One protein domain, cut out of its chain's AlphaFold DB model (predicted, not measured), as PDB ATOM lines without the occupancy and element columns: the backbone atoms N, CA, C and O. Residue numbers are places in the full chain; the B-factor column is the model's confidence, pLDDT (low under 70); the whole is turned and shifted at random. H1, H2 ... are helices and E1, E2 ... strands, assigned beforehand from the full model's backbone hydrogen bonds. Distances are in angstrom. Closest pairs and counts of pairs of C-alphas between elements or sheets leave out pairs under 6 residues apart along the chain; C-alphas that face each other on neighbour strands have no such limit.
ATOM      1  N   LEU A   2      29.787  94.767  64.768       89.38
ATOM      2  CA  LEU A   2      29.720  94.514  63.310       89.38
ATOM      3  C   LEU A   2      29.440  93.048  62.948       89.38
ATOM      4  O   LEU A   2      28.571  92.775  62.131       89.38
ATOM      5  N   GLN A   3      30.107  92.101  63.612       92.06
ATOM      6  CA  GLN A   3      29.889  90.666  63.386       92.06
ATOM      7  C   GLN A   3      28.447  90.215  63.674       92.06
ATOM      8  O   GLN A   3      27.915  89.360  62.973       92.06
ATOM      9  N   ARG A   4      27.780  90.829  64.662       93.19
ATOM     10  CA  ARG A   4      26.370  90.553  64.982       93.19
ATOM     11  C   ARG A   4      25.463  91.007  63.839       93.19
ATOM     12  O   ARG A   4      24.597  90.250  63.416       93.19
ATOM     13  N   VAL A   5      25.706  92.209  63.311       93.88
ATOM     14  CA  VAL A   5      24.968  92.755  62.161       93.88
ATOM     15  C   VAL A   5      25.215  91.906  60.914       93.88
ATOM     16  O   VAL A   5      24.262  91.511  60.260       93.88
ATOM     17  N   ILE A   6      26.466  91.533  60.630       95.44
ATOM     18  CA  ILE A   6      26.819  90.660  59.497       95.44
ATOM     19  C   ILE A   6      26.090  89.317  59.590       95.44
ATOM     20  O   ILE A   6      25.480  88.891  58.614       95.44
ATOM     21  N   LYS A   7      26.096  88.671  60.763       95.31
ATOM     22  CA  LYS A   7      25.386  87.404  60.979       95.31
ATOM     23  C   LYS A   7      23.881  87.551  60.742       95.31
ATOM     24  O   LYS A   7      23.278  86.691  60.106       95.31
ATOM     25  N   HIS A   8      23.287  88.645  61.218       95.00
ATOM     26  CA  HIS A   8      21.864  88.916  61.030       95.00
ATOM     27  C   HIS A   8      21.509  89.187  59.561       95.00
ATOM     28  O   HIS A   8      20.538  88.628  59.052       95.00
ATOM     29  N   LEU A   9      22.317  89.983  58.856       95.31
ATOM     30  CA  LEU A   9      22.154  90.238  57.425       95.31
ATOM     31  C   LEU A   9      22.284  88.947  56.612       95.31
ATOM     32  O   LEU A   9      21.441  88.684  55.762       95.31
ATOM     33  N   ASN A  10      23.287  88.117  56.913       95.00
ATOM     34  CA  ASN A  10      23.500  86.848  56.219       95.00
ATOM     35  C   ASN A  10      22.290  85.917  56.364       95.00
ATOM     36  O   ASN A  10      21.793  85.385  55.379       95.00
ATOM     37  N   HIS A  11      21.759  85.786  57.583       95.31
ATOM     38  CA  HIS A  11      20.558  84.988  57.843       95.31
ATOM     39  C   HIS A  11      19.344  85.470  57.041       95.31
ATOM     40  O   HIS A  11      18.628  84.663  56.451       95.31
ATOM     41  N   ASN A  12      19.113  86.783  56.992       95.19
ATOM     42  CA  ASN A  12      17.973  87.346  56.268       95.19
ATOM     43  C   ASN A  12      18.126  87.255  54.747       95.19
ATOM     44  O   ASN A  12      17.138  86.995  54.067       95.19
ATOM     45  N   LEU A  13      19.335  87.422  54.207       95.19
ATOM     46  CA  LEU A  13      19.591  87.234  52.776       95.19
ATOM     47  C   LEU A  13      19.388  85.775  52.358       95.19
ATOM     48  O   LEU A  13      18.703  85.519  51.369       95.19
ATOM     49  N   SER A  14      19.886  84.822  53.153       93.31
ATOM     50  CA  SER A  14      19.686  83.393  52.894       93.31
ATOM     51  C   SER A  14      18.213  82.988  52.920       93.31
ATOM     52  O   SER A  14      17.792  82.205  52.079       93.31
ATOM     53  N   LYS A  15      17.400  83.560  53.821       93.31
ATOM     54  CA  LYS A  15      15.941  83.329  53.860       93.31
ATOM     55  C   LYS A  15      15.196  83.747  52.587       93.31
ATOM     56  O   LYS A  15      14.068  83.313  52.396       93.31
ATOM     57  N   HIS A  16      15.794  84.607  51.766       91.31
ATOM     58  CA  HIS A  16      15.218  85.097  50.511       91.31
ATOM     59  C   HIS A  16      15.969  84.557  49.281       91.31
ATOM     60  O   HIS A  16      15.900  85.153  48.205       91.31
ATOM     61  N   ASP A  17      16.735  83.471  49.444       92.62
ATOM     62  CA  ASP A  17      17.529  82.840  48.384       92.62
ATOM     63  C   ASP A  17      18.505  83.814  47.698       92.62
ATOM     64  O   ASP A  17      18.703  83.826  46.474       92.62
ATOM     65  N   ILE A  18      19.117  84.697  48.493       94.88
ATOM     66  CA  ILE A  18      20.153  85.629  48.042       94.88
ATOM     67  C   ILE A  18      21.496  85.157  48.592       94.88
ATOM     68  O   ILE A  18      21.864  85.458  49.726       94.88
ATOM     69  N   ALA A  19      22.254  84.441  47.763       93.56
ATOM     70  CA  ALA A  19      23.650  84.141  48.055       93.56
ATOM     71  C   ALA A  19      24.475  85.438  48.025       93.56
ATOM     72  O   ALA A  19      24.466  86.167  47.029       93.56
ATOM     73  N   ALA A  20      25.181  85.730  49.119       96.06
ATOM     74  CA  ALA A  20      25.962  86.952  49.258       96.06
ATOM     75  C   ALA A  20      27.257  86.730  50.048       96.06
ATOM     76  O   ALA A  20      27.288  85.996  51.034       96.06
ATOM     77  N   GLN A  21      28.317  87.431  49.655       96.56
ATOM     78  CA  GLN A  21      29.542  87.560  50.439       96.56
ATOM     79  C   GLN A  21      29.482  88.860  51.238       96.56
ATOM     80  O   GLN A  21      29.458  89.952  50.664       96.56
ATOM     81  N   ILE A  22      29.455  88.752  52.568       96.88
ATOM     82  CA  ILE A  22      29.326  89.907  53.459       96.88
ATOM     83  C   ILE A  22      30.637  90.139  54.203       96.88
ATOM     84  O   ILE A  22      31.145  89.252  54.884       96.88
ATOM     85  N   THR A  23      31.171  91.355  54.111       95.69
ATOM     86  CA  THR A  23      32.401  91.760  54.805       95.69
ATOM     87  C   THR A  23      32.188  93.057  55.573       95.69
ATOM     88  O   THR A  23      31.535  93.981  55.092       95.69
ATOM     89  N   GLY A  24      32.730  93.133  56.788       94.25
ATOM     90  CA  GLY A  24      32.738  94.351  57.598       94.25
ATOM     91  C   GLY A  24      34.072  95.076  57.491       94.25
ATOM     92  O   GLY A  24      35.125  94.441  57.473       94.25
ATOM     93  N   ARG A  25      34.040  96.407  57.473       89.12
ATOM     94  CA  ARG A  25      35.225  97.264  57.508       89.12
ATOM     95  C   ARG A  25      35.027  98.399  58.504       89.12
ATOM     96  O   ARG A  25      33.974  99.029  58.548       89.12
ATOM     97  N   ILE A  26      36.086  98.698  59.246       89.62
ATOM     98  CA  ILE A  26      36.204  99.911  60.055       89.62
ATOM     99  C   ILE A  26      37.137 100.866  59.307       89.62
ATOM    100  O   ILE A  26      38.164 100.446  58.766       89.62
ATOM    101  N   LYS A  27      36.770 102.145  59.210       84.25
ATOM    102  CA  LYS A  27      37.650 103.144  58.595       84.25
ATOM    103  C   LYS A  27      38.893 103.383  59.438       84.25
ATOM    104  O   LYS A  27      38.834 103.435  60.660       84.25
ATOM    105  N   HIS A  28      40.014 103.599  58.753       83.50
ATOM    106  CA  HIS A  28      41.258 103.960  59.413       83.50
ATOM    107  C   HIS A  28      41.127 105.352  60.066       83.50
ATOM    108  O   HIS A  28      40.597 106.261  59.413       83.50
ATOM    109  N   PRO A  29      41.641 105.566  61.295       83.06
ATOM    110  CA  PRO A  29      41.548 106.848  62.002       83.06
ATOM    111  C   PRO A  29      42.044 108.051  61.190       83.06
ATOM    112  O   PRO A  29      41.420 109.107  61.189       83.06
ATOM    113  N   ILE A  30      43.113 107.877  60.411       85.31
ATOM    114  CA  ILE A  30      43.639 108.936  59.530       85.31
ATOM    115  C   ILE A  30      42.587 109.386  58.500       85.31
ATOM    116  O   ILE A  30      42.401 110.579  58.277       85.31
ATOM    117  N   SER A  31      41.842 108.454  57.893       83.69
ATOM    118  CA  SER A  31      40.784 108.788  56.926       83.69
ATOM    119  C   SER A  31      39.606 109.516  57.576       83.69
ATOM    120  O   SER A  31      38.979 110.360  56.936       83.69
ATOM    121  N   ILE A  32      39.306 109.186  58.834       84.00
ATOM    122  CA  ILE A  32      38.307 109.872  59.659       84.00
ATOM    123  C   ILE A  32      38.755 111.317  59.888       84.00
ATOM    124  O   ILE A  32      38.007 112.236  59.561       84.00
ATOM    125  N   LEU A  33      39.998 111.521  60.338       83.88
ATOM    126  CA  LEU A  33      40.563 112.844  60.608       83.88
ATOM    127  C   LEU A  33      40.540 113.748  59.368       83.88
ATOM    128  O   LEU A  33      40.023 114.863  59.423       83.88
ATOM    129  N   TYR A  34      41.002 113.244  58.219       85.62
ATOM    130  CA  TYR A  34      40.932 113.989  56.960       85.62
ATOM    131  C   TYR A  34      39.501 114.361  56.577       85.62
ATOM    132  O   TYR A  34      39.271 115.425  56.004       85.62
ATOM    133  N   LYS A  35      38.525 113.494  56.862       82.12
ATOM    134  CA  LYS A  35      37.125 113.751  56.525       82.12
ATOM    135  C   LYS A  35      36.507 114.819  57.426       82.12
ATOM    136  O   LYS A  35      35.784 115.664  56.904       82.12
ATOM    137  N   LEU A  36      36.811 114.791  58.725       86.00
ATOM    138  CA  LEU A  36      36.415 115.834  59.675       86.00
ATOM    139  C   LEU A  36      36.969 117.187  59.230       86.00
ATOM    140  O   LEU A  36      36.203 118.122  59.024       86.00
ATOM    141  N   TYR A  37      38.276 117.247  58.953       86.88
ATOM    142  CA  TYR A  37      38.943 118.472  58.514       86.88
ATOM    143  C   TYR A  37      38.374 119.008  57.192       86.88
ATOM    144  O   TYR A  37      37.967 120.161  57.110       86.88
ATOM    145  N   ARG A  38      38.273 118.163  56.155       86.94
ATOM    146  CA  ARG A  38      37.823 118.593  54.818       86.94
ATOM    147  C   ARG A  38      36.359 119.012  54.750       86.94
ATOM    148  O   ARG A  38      36.004 119.761  53.847       86.94
ATOM    149  N   LYS A  39      35.500 118.449  55.602       82.62
ATOM    150  CA  LYS A  39      34.058 118.731  55.578       82.62
ATOM    151  C   LYS A  39      33.605 119.683  56.680       82.62
ATOM    152  O   LYS A  39      32.452 120.092  56.640       82.62
ATOM    153  N   GLY A  40      34.465 119.996  57.651       83.50
ATOM    154  CA  GLY A  40      34.104 120.809  58.813       83.50
ATOM    155  C   GLY A  40      32.996 120.190  59.674       83.50
ATOM    156  O   GLY A  40      32.292 120.917  60.364       83.50
ATOM    157  N   ILE A  41      32.808 118.869  59.600       81.94
ATOM    158  CA  ILE A  41      31.772 118.146  60.352       81.94
ATOM    159  C   ILE A  41      32.336 117.642  61.676       81.94
ATOM    160  O   ILE A  41      33.528 117.335  61.768       81.94
ATOM    161  N   LYS A  42      31.477 117.520  62.689       79.94
ATOM    162  CA  LYS A  42      31.865 116.963  63.990       79.94
ATOM    163  C   LYS A  42      31.940 115.433  63.955       79.94
ATOM    164  O   LYS A  42      31.407 114.791  63.046       79.94
ATOM    165  N   LEU A  43      32.597 114.835  64.951       72.88
ATOM    166  CA  LEU A  43      32.747 113.379  65.046       72.88
ATOM    167  C   LEU A  43      31.386 112.674  65.115       72.88
ATOM    168  O   LEU A  43      31.199 111.638  64.482       72.88
ATOM    169  N   GLU A  44      30.417 113.275  65.804       72.81
ATOM    170  CA  GLU A  44      29.065 112.736  65.991       72.81
ATOM    171  C   GLU A  44      28.254 112.708  64.679       72.81
ATOM    172  O   GLU A  44      27.292 111.947  64.521       72.81
ATOM    173  N   GLU A  45      28.658 113.515  63.696       72.56
ATOM    174  CA  GLU A  45      28.049 113.571  62.367       72.56
ATOM    175  C   GLU A  45      28.630 112.525  61.406       72.56
ATOM    176  O   GLU A  45      28.097 112.319  60.310       72.56
ATOM    177  N   LEU A  46      29.701 111.821  61.790       75.56
ATOM    178  CA  LEU A  46      30.266 110.765  60.961       75.56
ATOM    179  C   LEU A  46      29.383 109.524  60.965       75.56
ATOM    180  O   LEU A  46      29.250 108.800  61.946       75.56
ATOM    181  N   THR A  47      28.820 109.242  59.800       71.44
ATOM    182  CA  THR A  47      27.897 108.125  59.597       71.44
ATOM    183  C   THR A  47      28.541 106.898  58.956       71.44
ATOM    184  O   THR A  47      27.868 105.894  58.771       71.44
ATOM    185  N   ASP A  48      29.811 106.985  58.554       77.38
ATOM    186  CA  ASP A  48      30.493 105.981  57.726       77.38
ATOM    187  C   ASP A  48      31.813 105.495  58.342       77.38
ATOM    188  O   ASP A  48      32.749 105.135  57.628       77.38
ATOM    189  N   ILE A  49      31.904 105.507  59.674       85.75
ATOM    190  CA  ILE A  49      33.022 104.896  60.412       85.75
ATOM    191  C   ILE A  49      32.987 103.375  60.230       85.75
ATOM    192  O   ILE A  49      34.016 102.750  59.956       85.75
ATOM    193  N   PHE A  50      31.789 102.804  60.344       91.69
ATOM    194  CA  PHE A  50      31.509 101.399  60.105       91.69
ATOM    195  C   PHE A  50      30.904 101.230  58.717       91.69
ATOM    196  O   PHE A  50      29.974 101.948  58.348       91.69
ATOM    197  N   ALA A  51      31.412 100.256  57.971       93.06
ATOM    198  CA  ALA A  51      30.859  99.880  56.684       93.06
ATOM    199  C   ALA A  51      30.688  98.363  56.592       93.06
ATOM    200  O   ALA A  51      31.524  97.597  57.074       93.06
ATOM    201  N   ILE A  52      29.615  97.934  55.943       96.00
ATOM    202  CA  ILE A  52      29.380  96.552  55.546       96.00
ATOM    203  C   ILE A  52      29.262  96.525  54.033       96.00
ATOM    204  O   ILE A  52      28.546  97.320  53.431       96.00
ATOM    205  N   ARG A  53      29.963  95.591  53.411       97.00
ATOM    206  CA  ARG A  53      29.899  95.340  51.982       97.00
ATOM    207  C   ARG A  53      29.221  94.006  51.739       97.00
ATOM    208  O   ARG A  53      29.613  93.010  52.337       97.00
ATOM    209  N   ILE A  54      28.252  94.009  50.839       97.75
ATOM    210  CA  ILE A  54      27.500  92.846  50.385       97.75
ATOM    211  C   ILE A  54      27.809  92.680  48.897       97.75
ATOM    212  O   ILE A  54      27.509  93.569  48.099       97.75
ATOM    213  N   VAL A  55      28.452  91.572  48.537       97.62
ATOM    214  CA  VAL A  55      28.722  91.212  47.142       97.62
ATOM    215  C   VAL A  55      27.796  90.079  46.732       97.62
ATOM    216  O   VAL A  55      27.753  89.054  47.409       97.62
ATOM    217  N   VAL A  56      27.047  90.279  45.655       97.88
ATOM    218  CA  VAL A  56      26.067  89.318  45.124       97.88
ATOM    219  C   VAL A  56      26.400  88.936  43.682       97.88
ATOM    220  O   VAL A  56      27.356  89.445  43.093       97.88
ATOM    221  N   ILE A  57      25.623  88.018  43.110       96.62
ATOM    222  CA  ILE A  57      25.914  87.454  41.791       96.62
ATOM    223  C   ILE A  57      25.663  88.423  40.627       96.62
ATOM    224  O   ILE A  57      26.445  88.430  39.679       96.62
ATOM    225  N   ALA A  65      18.814  92.475  47.530       96.81
ATOM    226  CA  ALA A  65      19.594  92.574  48.759       96.81
ATOM    227  C   ALA A  65      19.421  93.927  49.459       96.81
ATOM    228  O   ALA A  65      19.521  93.971  50.678       96.81
ATOM    229  N   LEU A  66      19.114  95.016  48.739       96.12
ATOM    230  CA  LEU A  66      18.856  96.331  49.342       96.12
ATOM    231  C   LEU A  66      17.762  96.278  50.412       96.12
ATOM    232  O   LEU A  66      17.900  96.958  51.425       96.12
ATOM    233  N   LYS A  67      16.754  95.413  50.248       93.44
ATOM    234  CA  LYS A  67      15.642  95.239  51.198       93.44
ATOM    235  C   LYS A  67      16.079  94.905  52.623       93.44
ATOM    236  O   LYS A  67      15.343  95.185  53.558       93.44
ATOM    237  N   VAL A  68      17.300  94.405  52.835       90.31
ATOM    238  CA  VAL A  68      17.827  94.193  54.195       90.31
ATOM    239  C   VAL A  68      17.959  95.479  55.009       90.31
ATOM    240  O   VAL A  68      18.038  95.406  56.232       90.31
ATOM    241  N   HIS A  69      17.983  96.653  54.371       90.38
ATOM    242  CA  HIS A  69      17.970  97.918  55.100       90.38
ATOM    243  C   HIS A  69      16.644  98.186  55.824       90.38
ATOM    244  O   HIS A  69      16.656  98.920  56.806       90.38
ATOM    245  N   ASP A  70      15.543  97.540  55.416       92.94
ATOM    246  CA  ASP A  70      14.223  97.658  56.050       92.94
ATOM    247  C   ASP A  70      14.188  96.961  57.423       92.94
ATOM    248  O   ASP A  70      13.294  97.207  58.226       92.94
ATOM    249  N   LEU A  71      15.193  96.127  57.728       91.38
ATOM    250  CA  LEU A  71      15.385  95.495  59.040       91.38
ATOM    251  C   LEU A  71      15.891  96.476  60.110       91.38
ATOM    252  O   LEU A  71      15.986  96.111  61.280       91.38
ATOM    253  N   TYR A  72      16.282  97.683  59.704       93.81
ATOM    254  CA  TYR A  72      16.899  98.691  60.552       93.81
ATOM    255  C   TYR A  72      16.278 100.063  60.285       93.81
ATOM    256  O   TYR A  72      15.735 100.328  59.209       93.81
ATOM    257  N   GLU A  73      16.425 100.982  61.241       92.88
ATOM    258  CA  GLU A  73      16.112 102.383  60.978       92.88
ATOM    259  C   GLU A  73      17.056 102.906  59.884       92.88
ATOM    260  O   GLU A  73      18.281 102.807  59.991       92.88
ATOM    261  N   HIS A  74      16.494 103.470  58.821       91.75
ATOM    262  CA  HIS A  74      17.251 104.025  57.706       91.75
ATOM    263  C   HIS A  74      16.570 105.288  57.180       91.75
ATOM    264  O   HIS A  74      15.359 105.471  57.306       91.75
ATOM    265  N   LYS A  75      17.351 106.174  56.554       86.81
ATOM    266  CA  LYS A  75      16.819 107.400  55.948       86.81
ATOM    267  C   LYS A  75      16.926 107.350  54.429       86.81
ATOM    268  O   LYS A  75      18.016 107.170  53.885       86.81
ATOM    269  N   LYS A  76      15.795 107.548  53.743       84.88
ATOM    270  CA  LYS A  76      15.707 107.503  52.272       84.88
ATOM    271  C   LYS A  76      16.622 108.526  51.587       84.88
ATOM    272  O   LYS A  76      17.184 108.221  50.544       84.88
ATOM    273  N   ASP A  77      16.842 109.695  52.192       88.50
ATOM    274  CA  ASP A  77      17.733 110.748  51.671       88.50
ATOM    275  C   ASP A  77      19.222 110.350  51.670       88.50
ATOM    276  O   ASP A  77      20.045 110.993  51.017       88.50
ATOM    277  N   LYS A  78      19.594 109.299  52.413       87.62
ATOM    278  CA  LYS A  78      20.961 108.763  52.449       87.62
ATOM    279  C   LYS A  78      21.193 107.624  51.468       87.62
ATOM    280  O   LYS A  78      22.344 107.213  51.308       87.62
TER     281      LYS A  78
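This is residues 2 to 57 and 65 to 78 of the 133 residues of the protein "GTP pyrophosphokinase" of Rickettsia monacensis (UniProt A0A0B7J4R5). A two-stranded ribbon, E1 beside E2, has helix H1 running along it and helix H2 beyond the end where E1 ends and E2 begins. Short H3 packs on H1's residues 9 to 13; residues 37 to 42 and 72 to 77 stick out. The printed part has 70 residues, with three named helices and two named strands in the order H1, E1, H2, E2, H3; the sheet E1 - E2 is antiparallel, and the class is mixed, helices and strands. The whole is loose, with a radius of gyration of the C-alphas of 14.5 A, and elongated, spanning 43 by 24 by 22 A.

Start at H1, residues 2 to 14, and look across to E1, residues 20 to 26: their closest C-alphas, those of Leu 2 and Gly 24, are 6.5 A apart. E1 is the antiparallel neighbour of E2, residues 50 to 56, at 161 degrees; look for N 23 and O 53 at 2.9 A and N 51 and O 25 at 2.9 A. H2, residues 29 to 39, is apart from H1. H3, residues 65 to 71, touches H1's residues 9 to 13 alone, closest at the C-alphas of Leu 13 and Ala 65, 6.7 A, at a steep tilt of 63 degrees, opposite ways. In H1 and H2 every O i to N i+4 pair is within hydrogen-bond range; in H3 0 of 3 are, beside 4 of 4 O i to N i+3 pairs.

Find C-alpha 2 at (29.720, 94.514, 63.310); from there H1 runs 18.2 A to residue 14. E1 covers 19.7 A, H2 15.4 A and E2 20.0 A. H3 runs 11.5 A to C-alpha 71 at (15.385, 95.495, 59.040).

The C-alphas farthest apart, those of Asp 17 and Tyr 37, are 42.8 A apart. Residues 58 to 64 are not printed, and C-alphas 57 and 65 stand 10.7 A apart across this cut. Of the links that are printed whole, H2 to E2 is short and the other two are tight. No printed residue is under 70 in pLDDT.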